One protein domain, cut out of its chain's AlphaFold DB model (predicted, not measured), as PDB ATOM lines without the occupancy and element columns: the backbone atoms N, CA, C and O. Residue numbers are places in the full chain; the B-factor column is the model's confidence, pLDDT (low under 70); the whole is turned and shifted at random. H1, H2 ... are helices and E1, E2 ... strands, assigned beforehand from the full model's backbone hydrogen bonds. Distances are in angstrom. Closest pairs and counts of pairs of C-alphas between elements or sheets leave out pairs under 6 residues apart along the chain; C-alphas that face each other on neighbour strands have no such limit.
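Overview. This is residues 6 to 77 of the 79 residues of an uncharacterized protein of Herbiconiux sp (UniProt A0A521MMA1). One long helix, H1, packs along one face of a strongly twisted, curled sheet of five strands, near the sheet's E5 end, and the opposite face has no named helix. The short strand E1 makes the other edge of the sheet, and residues 9 to 18 lead from it to H1. The printed part has 72 residues, with E1, H1, E2, E3, E4 and E5 along the chain; the sheet order is E1, E2, E3, E4, E5, all antiparallel, and the class is mixed, helices and strands. It is compact, with a radius of gyration of the C-alphas of 11.5 A, and elongated in outline, spanning 34 by 20 by 20 A.

Along the chain. E1 is residues 6 to 8, 7.1 A long, from C-alpha 6 at (-45.061, 57.247, -41.792). H1 is residues 19 to 34, 22.5 A, from C-alpha 19 at (-36.748, 41.781, -39.948). E2 is residues 44 to 50, 19.0 A; E3 is 53 to 58, 16.7 A; E4 is 63 to 67, 12.8 A. E5 is residues 72 to 76, 13.2 A, to C-alpha 76 at (-42.497, 49.290, -25.100).

Arrangement. E2, E3, E4 and E5 form a meander, each strand the antiparallel neighbour of the one before. Across neighbour strands these backbone atoms are within hydrogen-bond range: N 7 and O 45 at 3.0 A for E1 and E2, N 48 and O 55 at 2.8 A for E2 and E3, N 64 and O 56 at 2.7 A for E3 and E4, and N 65 and O 74 at 2.9 A for E4 and E5. H1 is on the sheet at a height of 8.4 A, over E4 and E5, along the strands at 27 degrees to E4 on the local plane. It touches E5, where the closest C-alphas, of Ala 20 and Ser 72, are 5.3 A apart. In H1 every O i to N i+4 pair is within hydrogen-bond range. E1 and E5 are apart.

Size, cuts and confidence. The farthest C-alphas, of Gly 36 and Glu 51, are 35.1 A apart. The printed part has no cut, no link is long, and no printed residue is under 70 in pLDDT.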
ATOM      1  N   ARG A   6     -43.800  57.553 -42.474       93.75
ATOM      2  CA  ARG A   6     -45.061  57.247 -41.792       93.75
ATOM      3  C   ARG A   6     -45.900  56.324 -42.670       93.75
ATOM      4  O   ARG A   6     -45.979  56.573 -43.873       93.75
ATOM      5  N   TRP A   7     -46.502  55.295 -42.086       95.12
ATOM      6  CA  TRP A   7     -47.441  54.386 -42.755       95.12
ATOM      7  C   TRP A   7     -48.608  54.061 -41.826       95.12
ATOM      8  O   TRP A   7     -48.556  54.355 -40.633       95.12
ATOM      9  N   LEU A   8     -49.698  53.544 -42.384       95.12
ATOM     10  CA  LEU A   8     -50.888  53.188 -41.612       95.12
ATOM     11  C   LEU A   8     -50.727  51.806 -40.982       95.12
ATOM     12  O   LEU A   8     -50.030  50.954 -41.531       95.12
ATOM     13  N   VAL A   9     -51.409  51.584 -39.860       94.31
ATOM     14  CA  VAL A   9     -51.563  50.241 -39.295       94.31
ATOM     15  C   VAL A   9     -52.267  49.336 -40.310       94.31
ATOM     16  O   VAL A   9     -53.305  49.715 -40.867       94.31
ATOM     17  N   GLY A  10     -51.698  48.154 -40.543       92.56
ATOM     18  CA  GLY A  10     -52.136  47.168 -41.531       92.56
ATOM     19  C   GLY A  10     -51.581  47.376 -42.947       92.56
ATOM     20  O   GLY A  10     -51.895  46.583 -43.836       92.56
ATOM     21  N   ASP A  11     -50.781  48.423 -43.179       94.06
ATOM     22  CA  ASP A  11     -50.042  48.631 -44.432       94.06
ATOM     23  C   ASP A  11     -48.651  47.969 -44.378       94.06
ATOM     24  O   ASP A  11     -48.171  47.587 -43.311       94.06
ATOM     25  N   GLU A  12     -47.980  47.820 -45.524       93.06
ATOM     26  CA  GLU A  12     -46.670  47.158 -45.576       93.06
ATOM     27  C   GLU A  12     -45.577  48.018 -44.900       93.06
ATOM     28  O   GLU A  12     -45.315  49.144 -45.345       93.06
ATOM     29  N   PRO A  13     -44.886  47.507 -43.856       94.50
ATOM     30  CA  PRO A  13     -43.789  48.229 -43.229       94.50
ATOM     31  C   PRO A  13     -42.643  48.478 -44.225       94.50
ATOM     32  O   PRO A  13     -42.390  47.661 -45.114       94.50
ATOM     33  N   PRO A  14     -41.872  49.571 -44.077       92.56
ATOM     34  CA  PRO A  14     -40.764  49.860 -44.977       92.56
ATOM     35  C   PRO A  14     -39.741  48.717 -45.025       92.56
ATOM     36  O   PRO A  14     -39.072  48.438 -44.034       92.56
ATOM     37  N   SER A  15     -39.503  48.151 -46.210       89.94
ATOM     38  CA  SER A  15     -38.576  47.024 -46.449       89.94
ATOM     39  C   SER A  15     -37.100  47.279 -46.096       89.94
ATOM     40  O   SER A  15     -36.270  46.378 -46.155       89.94
ATOM     41  N   ARG A  16     -36.757  48.516 -45.726       90.44
ATOM     42  CA  ARG A  16     -35.449  48.912 -45.180       90.44
ATOM     43  C   ARG A  16     -35.297  48.641 -43.677       90.44
ATOM     44  O   ARG A  16     -34.225  48.907 -43.138       90.44
ATOM     45  N   LEU A  17     -36.370  48.249 -42.994       93.62
ATOM     46  CA  LEU A  17     -36.344  47.887 -41.583       93.62
ATOM     47  C   LEU A  17     -35.704  46.501 -41.394       93.62
ATOM     48  O   LEU A  17     -35.884  45.633 -42.248       93.62
ATOM     49  N   PRO A  18     -34.975  46.276 -40.288       95.19
ATOM     50  CA  PRO A  18     -34.582  44.937 -39.871       95.19
ATOM     51  C   PRO A  18     -35.809  44.039 -39.702       95.19
ATOM     52  O   PRO A  18     -36.858  44.502 -39.249       95.19
ATOM     53  N   GLN A  19     -35.656  42.753 -40.018       95.81
ATOM     54  CA  GLN A  19     -36.748  41.781 -39.948       95.81
ATOM     55  C   GLN A  19     -37.362  41.718 -38.539       95.81
ATOM     56  O   GLN A  19     -38.578  41.766 -38.423       95.81
ATOM     57  N   ALA A  20     -36.539  41.778 -37.485       96.38
ATOM     58  CA  ALA A  20     -37.011  41.823 -36.099       96.38
ATOM     59  C   ALA A  20     -37.991  42.980 -35.817       96.38
ATOM     60  O   ALA A  20     -38.967  42.804 -35.097       96.38
ATOM     61  N   VAL A  21     -37.769  44.159 -36.413       97.06
ATOM     62  CA  VAL A  21     -38.678  45.310 -36.258       97.06
ATOM     63  C   VAL A  21     -39.972  45.087 -37.034       97.06
ATOM     64  O   VAL A  21     -41.039  45.458 -36.559       97.06
ATOM     65  N   ILE A  22     -39.890  44.487 -38.223       96.69
ATOM     66  CA  ILE A  22     -41.065  44.157 -39.041       96.69
ATOM     67  C   ILE A  22     -41.950  43.141 -38.311       96.69
ATOM     68  O   ILE A  22     -43.158  43.341 -38.225       96.69
ATOM     69  N   ASP A  23     -41.351  42.089 -37.751       96.88
ATOM     70  CA  ASP A  23     -42.071  41.082 -36.967       96.88
ATOM     71  C   ASP A  23     -42.726  41.700 -35.723       96.88
ATOM     72  O   ASP A  23     -43.899  41.441 -35.471       96.88
ATOM     73  N   ALA A  24     -42.025  42.586 -35.007       97.19
ATOM     74  CA  ALA A  24     -42.586  43.304 -33.861       97.19
ATOM     75  C   ALA A  24     -43.750  44.237 -34.242       97.19
ATOM     76  O   ALA A  24     -44.732  44.322 -33.511       97.19
ATOM     77  N   VAL A  25     -43.684  44.915 -35.398       96.50
ATOM     78  CA  VAL A  25     -44.816  45.707 -35.911       96.50
ATOM     79  C   VAL A  25     -46.038  44.811 -36.093       96.50
ATOM     80  O   VAL A  25     -47.103  45.129 -35.573       96.50
ATOM     81  N   TYR A  26     -45.891  43.672 -36.774       95.94
ATOM     82  CA  TYR A  26     -47.009  42.750 -36.983       95.94
ATOM     83  C   TYR A  26     -47.525  42.111 -35.690       95.94
ATOM     84  O   TYR A  26     -48.725  41.866 -35.584       95.94
ATOM     85  N   GLU A  27     -46.652  41.856 -34.713       95.88
ATOM     86  CA  GLU A  27     -47.046  41.384 -33.383       95.88
ATOM     87  C   GLU A  27     -47.970  42.398 -32.698       95.88
ATOM     88  O   GLU A  27     -49.094  42.044 -32.344       95.88
ATOM     89  N   VAL A  28     -47.563  43.672 -32.628       95.56
ATOM     90  CA  VAL A  28     -48.387  44.738 -32.033       95.56
ATOM     91  C   VAL A  28     -49.709  44.905 -32.783       95.56
ATOM     92  O   VAL A  28     -50.765  45.022 -32.165       95.56
ATOM     93  N   GLU A  29     -49.697  44.883 -34.119       94.94
ATOM     94  CA  GLU A  29     -50.936  44.947 -34.907       94.94
ATOM     95  C   GLU A  29     -51.876  43.766 -34.621       94.94
ATOM     96  O   GLU A  29     -53.097  43.944 -34.559       94.94
ATOM     97  N   GLY A  30     -51.315  42.573 -34.405       94.25
ATOM     98  CA  GLY A  30     -52.045  41.388 -33.961       94.25
ATOM     99  C   GLY A  30     -52.684  41.585 -32.587       94.25
ATOM    100  O   GLY A  30     -53.890  41.376 -32.446       94.25
ATOM    101  N   GLU A  31     -51.922  42.068 -31.605       93.00
ATOM    102  CA  GLU A  31     -52.426  42.335 -30.252       93.00
ATOM    103  C   GLU A  31     -53.541  43.392 -30.244       93.00
ATOM    104  O   GLU A  31     -54.524  43.258 -29.510       93.00
ATOM    105  N   LEU A  32     -53.435  44.438 -31.069       91.19
ATOM    106  CA  LEU A  32     -54.495  45.442 -31.233       91.19
ATOM    107  C   LEU A  32     -55.778  44.814 -31.788       91.19
ATOM    108  O   LEU A  32     -56.875  45.088 -31.289       91.19
ATOM    109  N   ALA A  33     -55.648  43.939 -32.788       90.38
ATOM    110  CA  ALA A  33     -56.783  43.225 -33.360       90.38
ATOM    111  C   ALA A  33     -57.440  42.276 -32.340       90.38
ATOM    112  O   ALA A  33     -58.670  42.215 -32.268       90.38
ATOM    113  N   GLU A  34     -56.651  41.579 -31.518       91.00
ATOM    114  CA  GLU A  34     -57.152  40.706 -30.446       91.00
ATOM    115  C   GLU A  34     -57.885  41.482 -29.344       91.00
ATOM    116  O   GLU A  34     -58.895  41.012 -28.814       91.00
ATOM    117  N   GLN A  35     -57.435  42.702 -29.044       87.25
ATOM    118  CA  GLN A  35     -58.092  43.613 -28.103       87.25
ATOM    119  C   GLN A  35     -59.349  44.285 -28.685       87.25
ATOM    120  O   GLN A  35     -60.069  44.986 -27.972       87.25
ATOM    121  N   GLY A  36     -59.650  44.060 -29.969       82.69
ATOM    122  CA  GLY A  36     -60.789  44.662 -30.660       82.69
ATOM    123  C   GLY A  36     -60.605  46.150 -30.959       82.69
ATOM    124  O   GLY A  36     -61.594  46.852 -31.188       82.69
ATOM    125  N   VAL A  37     -59.364  46.640 -30.954       82.19
ATOM    126  CA  VAL A  37     -59.034  48.015 -31.328       82.19
ATOM    127  C   VAL A  37     -59.069  48.120 -32.850       82.19
ATOM    128  O   VAL A  37     -58.320  47.447 -33.559       82.19
ATOM    129  N   ALA A  38     -59.940  48.982 -33.374       78.56
ATOM    130  CA  ALA A  38     -59.985  49.305 -34.798       78.56
ATOM    131  C   ALA A  38     -58.822  50.244 -35.171       78.56
ATOM    132  O   ALA A  38     -59.017  51.413 -35.468       78.56
ATOM    133  N   ALA A  39     -57.587  49.745 -35.108       78.81
ATOM    134  CA  ALA A  39     -56.401  50.537 -35.440       78.81
ATOM    135  C   ALA A  39     -56.156  50.616 -36.959       78.81
ATOM    136  O   ALA A  39     -55.568  51.583 -37.448       78.81
ATOM    137  N   ALA A  40     -56.620  49.620 -37.723       80.25
ATOM    138  CA  ALA A  40     -56.380  49.518 -39.160       80.25
ATOM    139  C   ALA A  40     -56.943  50.726 -39.930       80.25
ATOM    140  O   ALA A  40     -58.151  50.954 -39.968       80.25
ATOM    141  N   GLY A  41     -56.057  51.488 -40.576       78.69
ATOM    142  CA  GLY A  41     -56.409  52.688 -41.344       78.69
ATOM    143  C   GLY A  41     -56.754  53.939 -40.522       78.69
ATOM    144  O   GLY A  41     -56.916  55.007 -41.114       78.69
ATOM    145  N   GLU A  42     -56.833  53.835 -39.195       87.62
ATOM    146  CA  GLU A  42     -57.059  54.966 -38.281       87.62
ATOM    147  C   GLU A  42     -55.753  55.406 -37.619       87.62
ATOM    148  O   GLU A  42     -55.478  56.602 -37.505       87.62
ATOM    149  N   TRP A  43     -54.925  54.440 -37.225       93.69
ATOM    150  CA  TRP A  43     -53.649  54.673 -36.565       93.69
ATOM    151  C   TRP A  43     -52.497  54.557 -37.550       93.69
ATOM    152  O   TRP A  43     -52.604  53.985 -38.641       93.69
ATOM    153  N   SER A  44     -51.361  55.120 -37.159       94.38
ATOM    154  CA  SER A  44     -50.180  55.143 -38.007       94.38
ATOM    155  C   SER A  44     -48.908  54.913 -37.225       94.38
ATOM    156  O   SER A  44     -48.751  55.433 -36.123       94.38
ATOM    157  N   TRP A  45     -47.975  54.262 -37.890       96.06
ATOM    158  CA  TRP A  45     -46.603  54.105 -37.466       96.06
ATOM    159  C   TRP A  45     -45.748  55.261 -37.969       96.06
ATOM    160  O   TRP A  45     -45.849  55.657 -39.132       96.06
ATOM    161  N   THR A  46     -44.861  55.766 -37.120       95.56
ATOM    162  CA  THR A  46     -43.869  56.791 -37.439       95.56
ATOM    163  C   THR A  46     -42.473  56.235 -37.213       95.56
ATOM    164  O   THR A  46     -42.111  55.862 -36.106       95.56
ATOM    165  N   LEU A  47     -41.652  56.213 -38.261       95.50
ATOM    166  CA  LEU A  47     -40.275  55.734 -38.205       95.50
ATOM    167  C   LEU A  47     -39.277  56.878 -38.172       95.50
ATOM    168  O   LEU A  47     -39.129  57.638 -39.138       95.50
ATOM    169  N   THR A  48     -38.512  56.888 -37.092       93.62
ATOM    170  CA  THR A  48     -37.387  57.781 -36.848       93.62
ATOM    171  C   THR A  48     -36.089  56.978 -36.799       93.62
ATOM    172  O   THR A  48     -36.077  55.783 -36.525       93.62
ATOM    173  N   TRP A  49     -34.971  57.628 -37.108       91.75
ATOM    174  CA  TRP A  49     -33.646  57.037 -36.946       91.75
ATOM    175  C   TRP A  49     -32.915  57.750 -35.819       91.75
ATOM    176  O   TRP A  49     -32.598  58.934 -35.955       91.75
ATOM    177  N   LEU A  50     -32.633  57.034 -34.734       91.12
ATOM    178  CA  LEU A  50     -31.860  57.535 -33.601       91.12
ATOM    179  C   LEU A  50     -30.511  56.823 -33.576       91.12
ATOM    180  O   LEU A  50     -30.453  55.601 -33.571       91.12
ATOM    181  N   GLU A  51     -29.418  57.585 -33.653       90.62
ATOM    182  CA  GLU A  51     -28.046  57.039 -33.654       90.62
ATOM    183  C   GLU A  51     -27.796  55.956 -34.729       90.62
ATOM    184  O   GLU A  51     -26.934  55.095 -34.587       90.62
ATOM    185  N   GLY A  52     -28.547  56.006 -35.837       89.75
ATOM    186  CA  GLY A  52     -28.477  55.011 -36.914       89.75
ATOM    187  C   GLY A  52     -29.317  53.751 -36.681       89.75
ATOM    188  O   GLY A  52     -29.293  52.858 -37.523       89.75
ATOM    189  N   LYS A  53     -30.090  53.693 -35.595       92.19
ATOM    190  CA  LYS A  53     -31.029  52.615 -35.273       92.19
ATOM    191  C   LYS A  53     -32.465  53.043 -35.600       92.19
ATOM    192  O   LYS A  53     -32.818  54.203 -35.360       92.19
ATOM    193  N   PRO A  54     -33.288  52.164 -36.193       95.06
ATOM    194  CA  PRO A  54     -34.691  52.465 -36.426       95.06
ATOM    195  C   PRO A  54     -35.464  52.441 -35.102       95.06
ATOM    196  O   PRO A  54     -35.313  51.518 -34.305       95.06
ATOM    197  N   VAL A  55     -36.302  53.455 -34.907       95.25
ATOM    198  CA  VAL A  55     -37.274  53.555 -33.816       95.25
ATOM    199  C   VAL A  55     -38.633  53.809 -34.448       95.25
ATOM    200  O   VAL A  55     -38.790  54.768 -35.213       95.25
ATOM    201  N   VAL A  56     -39.586  52.922 -34.186       96.25
ATOM    202  CA  VAL A  56     -40.939  52.968 -34.745       96.25
ATOM    203  C   VAL A  56     -41.915  53.275 -33.621       96.25
ATOM    204  O   VAL A  56     -41.944  52.569 -32.627       96.25
ATOM    205  N   GLU A  57     -42.710  54.323 -33.776       96.44
ATOM    206  CA  GLU A  57     -43.692  54.762 -32.782       96.44
ATOM    207  C   GLU A  57     -45.104  54.662 -33.364       96.44
ATOM    208  O   GLU A  57     -45.339  55.073 -34.503       96.44
ATOM    209  N   LEU A  58     -46.033  54.104 -32.599       95.81
ATOM    210  CA  LEU A  58     -47.460  54.062 -32.895       95.81
ATOM    211  C   LEU A  58     -48.152  55.326 -32.371       95.81
ATOM    212  O   LEU A  58     -47.695  55.937 -31.412       95.81
ATOM    213  N   ASP A  59     -49.304  55.672 -32.944       93.94
ATOM    214  CA  ASP A  59     -50.145  56.792 -32.482       93.94
ATOM    215  C   ASP A  59     -50.533  56.703 -30.987       93.94
ATOM    216  O   ASP A  59     -50.684  57.726 -30.331       93.94
ATOM    217  N   ASP A  60     -50.614  55.485 -30.443       91.62
ATOM    218  CA  ASP A  60     -50.896  55.176 -29.032       91.62
ATOM    219  C   ASP A  60     -49.645  55.233 -28.126       91.62
ATOM    220  O   ASP A  60     -49.594  54.612 -27.076       91.62
ATOM    221  N   GLU A  61     -48.577  55.911 -28.553       94.50
ATOM    222  CA  GLU A  61     -47.310  56.039 -27.807       94.50
ATOM    223  C   GLU A  61     -46.547  54.712 -27.592       94.50
ATOM    224  O   GLU A  61     -45.546  54.674 -26.877       94.50
ATOM    225  N   THR A  62     -46.967  53.619 -28.241       95.75
ATOM    226  CA  THR A  62     -46.209  52.358 -28.269       95.75
ATOM    227  C   THR A  62     -44.960  52.516 -29.131       95.75
ATOM    228  O   THR A  62     -45.046  52.920 -30.289       95.75
ATOM    229  N   VAL A  63     -43.796  52.158 -28.595       97.06
ATOM    230  CA  VAL A  63     -42.492  52.322 -29.249       97.06
ATOM    231  C   VAL A  63     -41.832  50.965 -29.478       97.06
ATOM    232  O   VAL A  63     -41.767  50.131 -28.580       97.06
ATOM    233  N   ILE A  64     -41.296  50.760 -30.676       97.25
ATOM    234  CA  ILE A  64     -40.494  49.605 -31.073       97.25
ATOM    235  C   ILE A  64     -39.076  50.089 -31.372       97.25
ATOM    236  O   ILE A  64     -38.848  50.859 -32.311       97.25
ATOM    237  N   GLU A  65     -38.114  49.619 -30.587       96.56
ATOM    238  CA  GLU A  65     -36.698  49.952 -30.729       96.56
ATOM    239  C   GLU A  65     -35.908  48.737 -31.202       96.56
ATOM    240  O   GLU A  65     -36.107  47.622 -30.724       96.56
ATOM    241  N   TYR A  66     -34.987  48.950 -32.140       96.69
ATOM    242  CA  TYR A  66     -34.093  47.894 -32.602       96.69
ATOM    243  C   TYR A  66     -32.828  47.798 -31.744       96.69
ATOM    244  O   TYR A  66     -32.039  48.751 -31.670       96.69
ATOM    245  N   ASP A  67     -32.598  46.620 -31.173       93.88
ATOM    246  CA  ASP A  67     -31.353  46.248 -30.522       93.88
ATOM    247  C   ASP A  67     -30.407  45.589 -31.535       93.88
ATOM    248  O   ASP A  67     -30.617  44.478 -32.018       93.88
ATOM    249  N   ALA A  68     -29.347  46.314 -31.891       90.56
ATOM    250  CA  ALA A  68     -28.372  45.855 -32.876       90.56
ATOM    251  C   ALA A  68     -27.362  44.842 -32.311       90.56
ATOM    252  O   ALA A  68     -26.631  44.234 -33.093       90.56
ATOM    253  N   ASP A  69     -27.273  44.710 -30.987       92.69
ATOM    254  CA  ASP A  69     -26.340  43.804 -30.321       92.69
ATOM    255  C   ASP A  69     -26.902  42.370 -30.287       92.69
ATOM    256  O   ASP A  69     -26.146  41.412 -30.465       92.69
ATOM    257  N   ASP A  70     -28.220  42.232 -30.123       93.19
ATOM    258  CA  ASP A  70     -28.962  40.966 -30.105       93.19
ATOM    259  C   ASP A  70     -29.724  40.673 -31.418       93.19
ATOM    260  O   ASP A  70     -30.254  39.579 -31.588       93.19
ATOM    261  N   ASP A  71     -29.735  41.615 -32.372       93.19
ATOM    262  CA  ASP A  71     -30.521  41.541 -33.624       93.19
ATOM    263  C   ASP A  71     -32.026  41.365 -33.340       93.19
ATOM    264  O   ASP A  71     -32.740  40.632 -34.023       93.19
ATOM    265  N   SER A  72     -32.519  42.039 -32.299       96.06
ATOM    266  CA  SER A  72     -33.893  41.909 -31.814       96.06
ATOM    267  C   SER A  72     -34.611  43.255 -31.741       96.06
ATOM    268  O   SER A  72     -34.023  44.325 -31.905       96.06
ATOM    269  N   ALA A  73     -35.929  43.208 -31.572       96.62
ATOM    270  CA  ALA A  73     -36.756  44.387 -31.375       96.62
ATOM    271  C   ALA A  73     -37.356  44.356 -29.971       96.62
ATOM    272  O   ALA A  73     -37.821  43.316 -29.507       96.62
ATOM    273  N   VAL A  74     -37.346  45.505 -29.304       96.88
ATOM    274  CA  VAL A  74     -37.950  45.697 -27.988       96.88
ATOM    275  C   VAL A  74     -39.198  46.544 -28.165       96.88
ATOM    276  O   VAL A  74     -39.120  47.675 -28.644       96.88
ATOM    277  N   VAL A  75     -40.343  45.992 -27.772       97.12
ATOM    278  CA  VAL A  75     -41.628  46.693 -27.771       97.12
ATOM    279  C   VAL A  75     -41.881  47.261 -26.379       97.12
ATOM    280  O   VAL A  75     -41.878  46.533 -25.386       97.12
ATOM    281  N   THR A  76     -42.111  48.567 -26.312       96.75
ATOM    282  CA  THR A  76     -42.497  49.290 -25.100       96.75
ATOM    283  C   THR A  76     -43.889  49.885 -25.313       96.75
ATOM    284  O   THR A  76     -44.021  50.803 -26.123       96.75
ATOM    285  N   PRO A  77     -44.937  49.382 -24.638       91.88
ATOM    286  CA  PRO A  77     -46.290  49.909 -24.795       91.88
ATOM    287  C   PRO A  77     -46.415  51.340 -24.255       91.88
ATOM    288  O   PRO A  77     -45.751  51.704 -23.277       91.88
TER     289      PRO A  77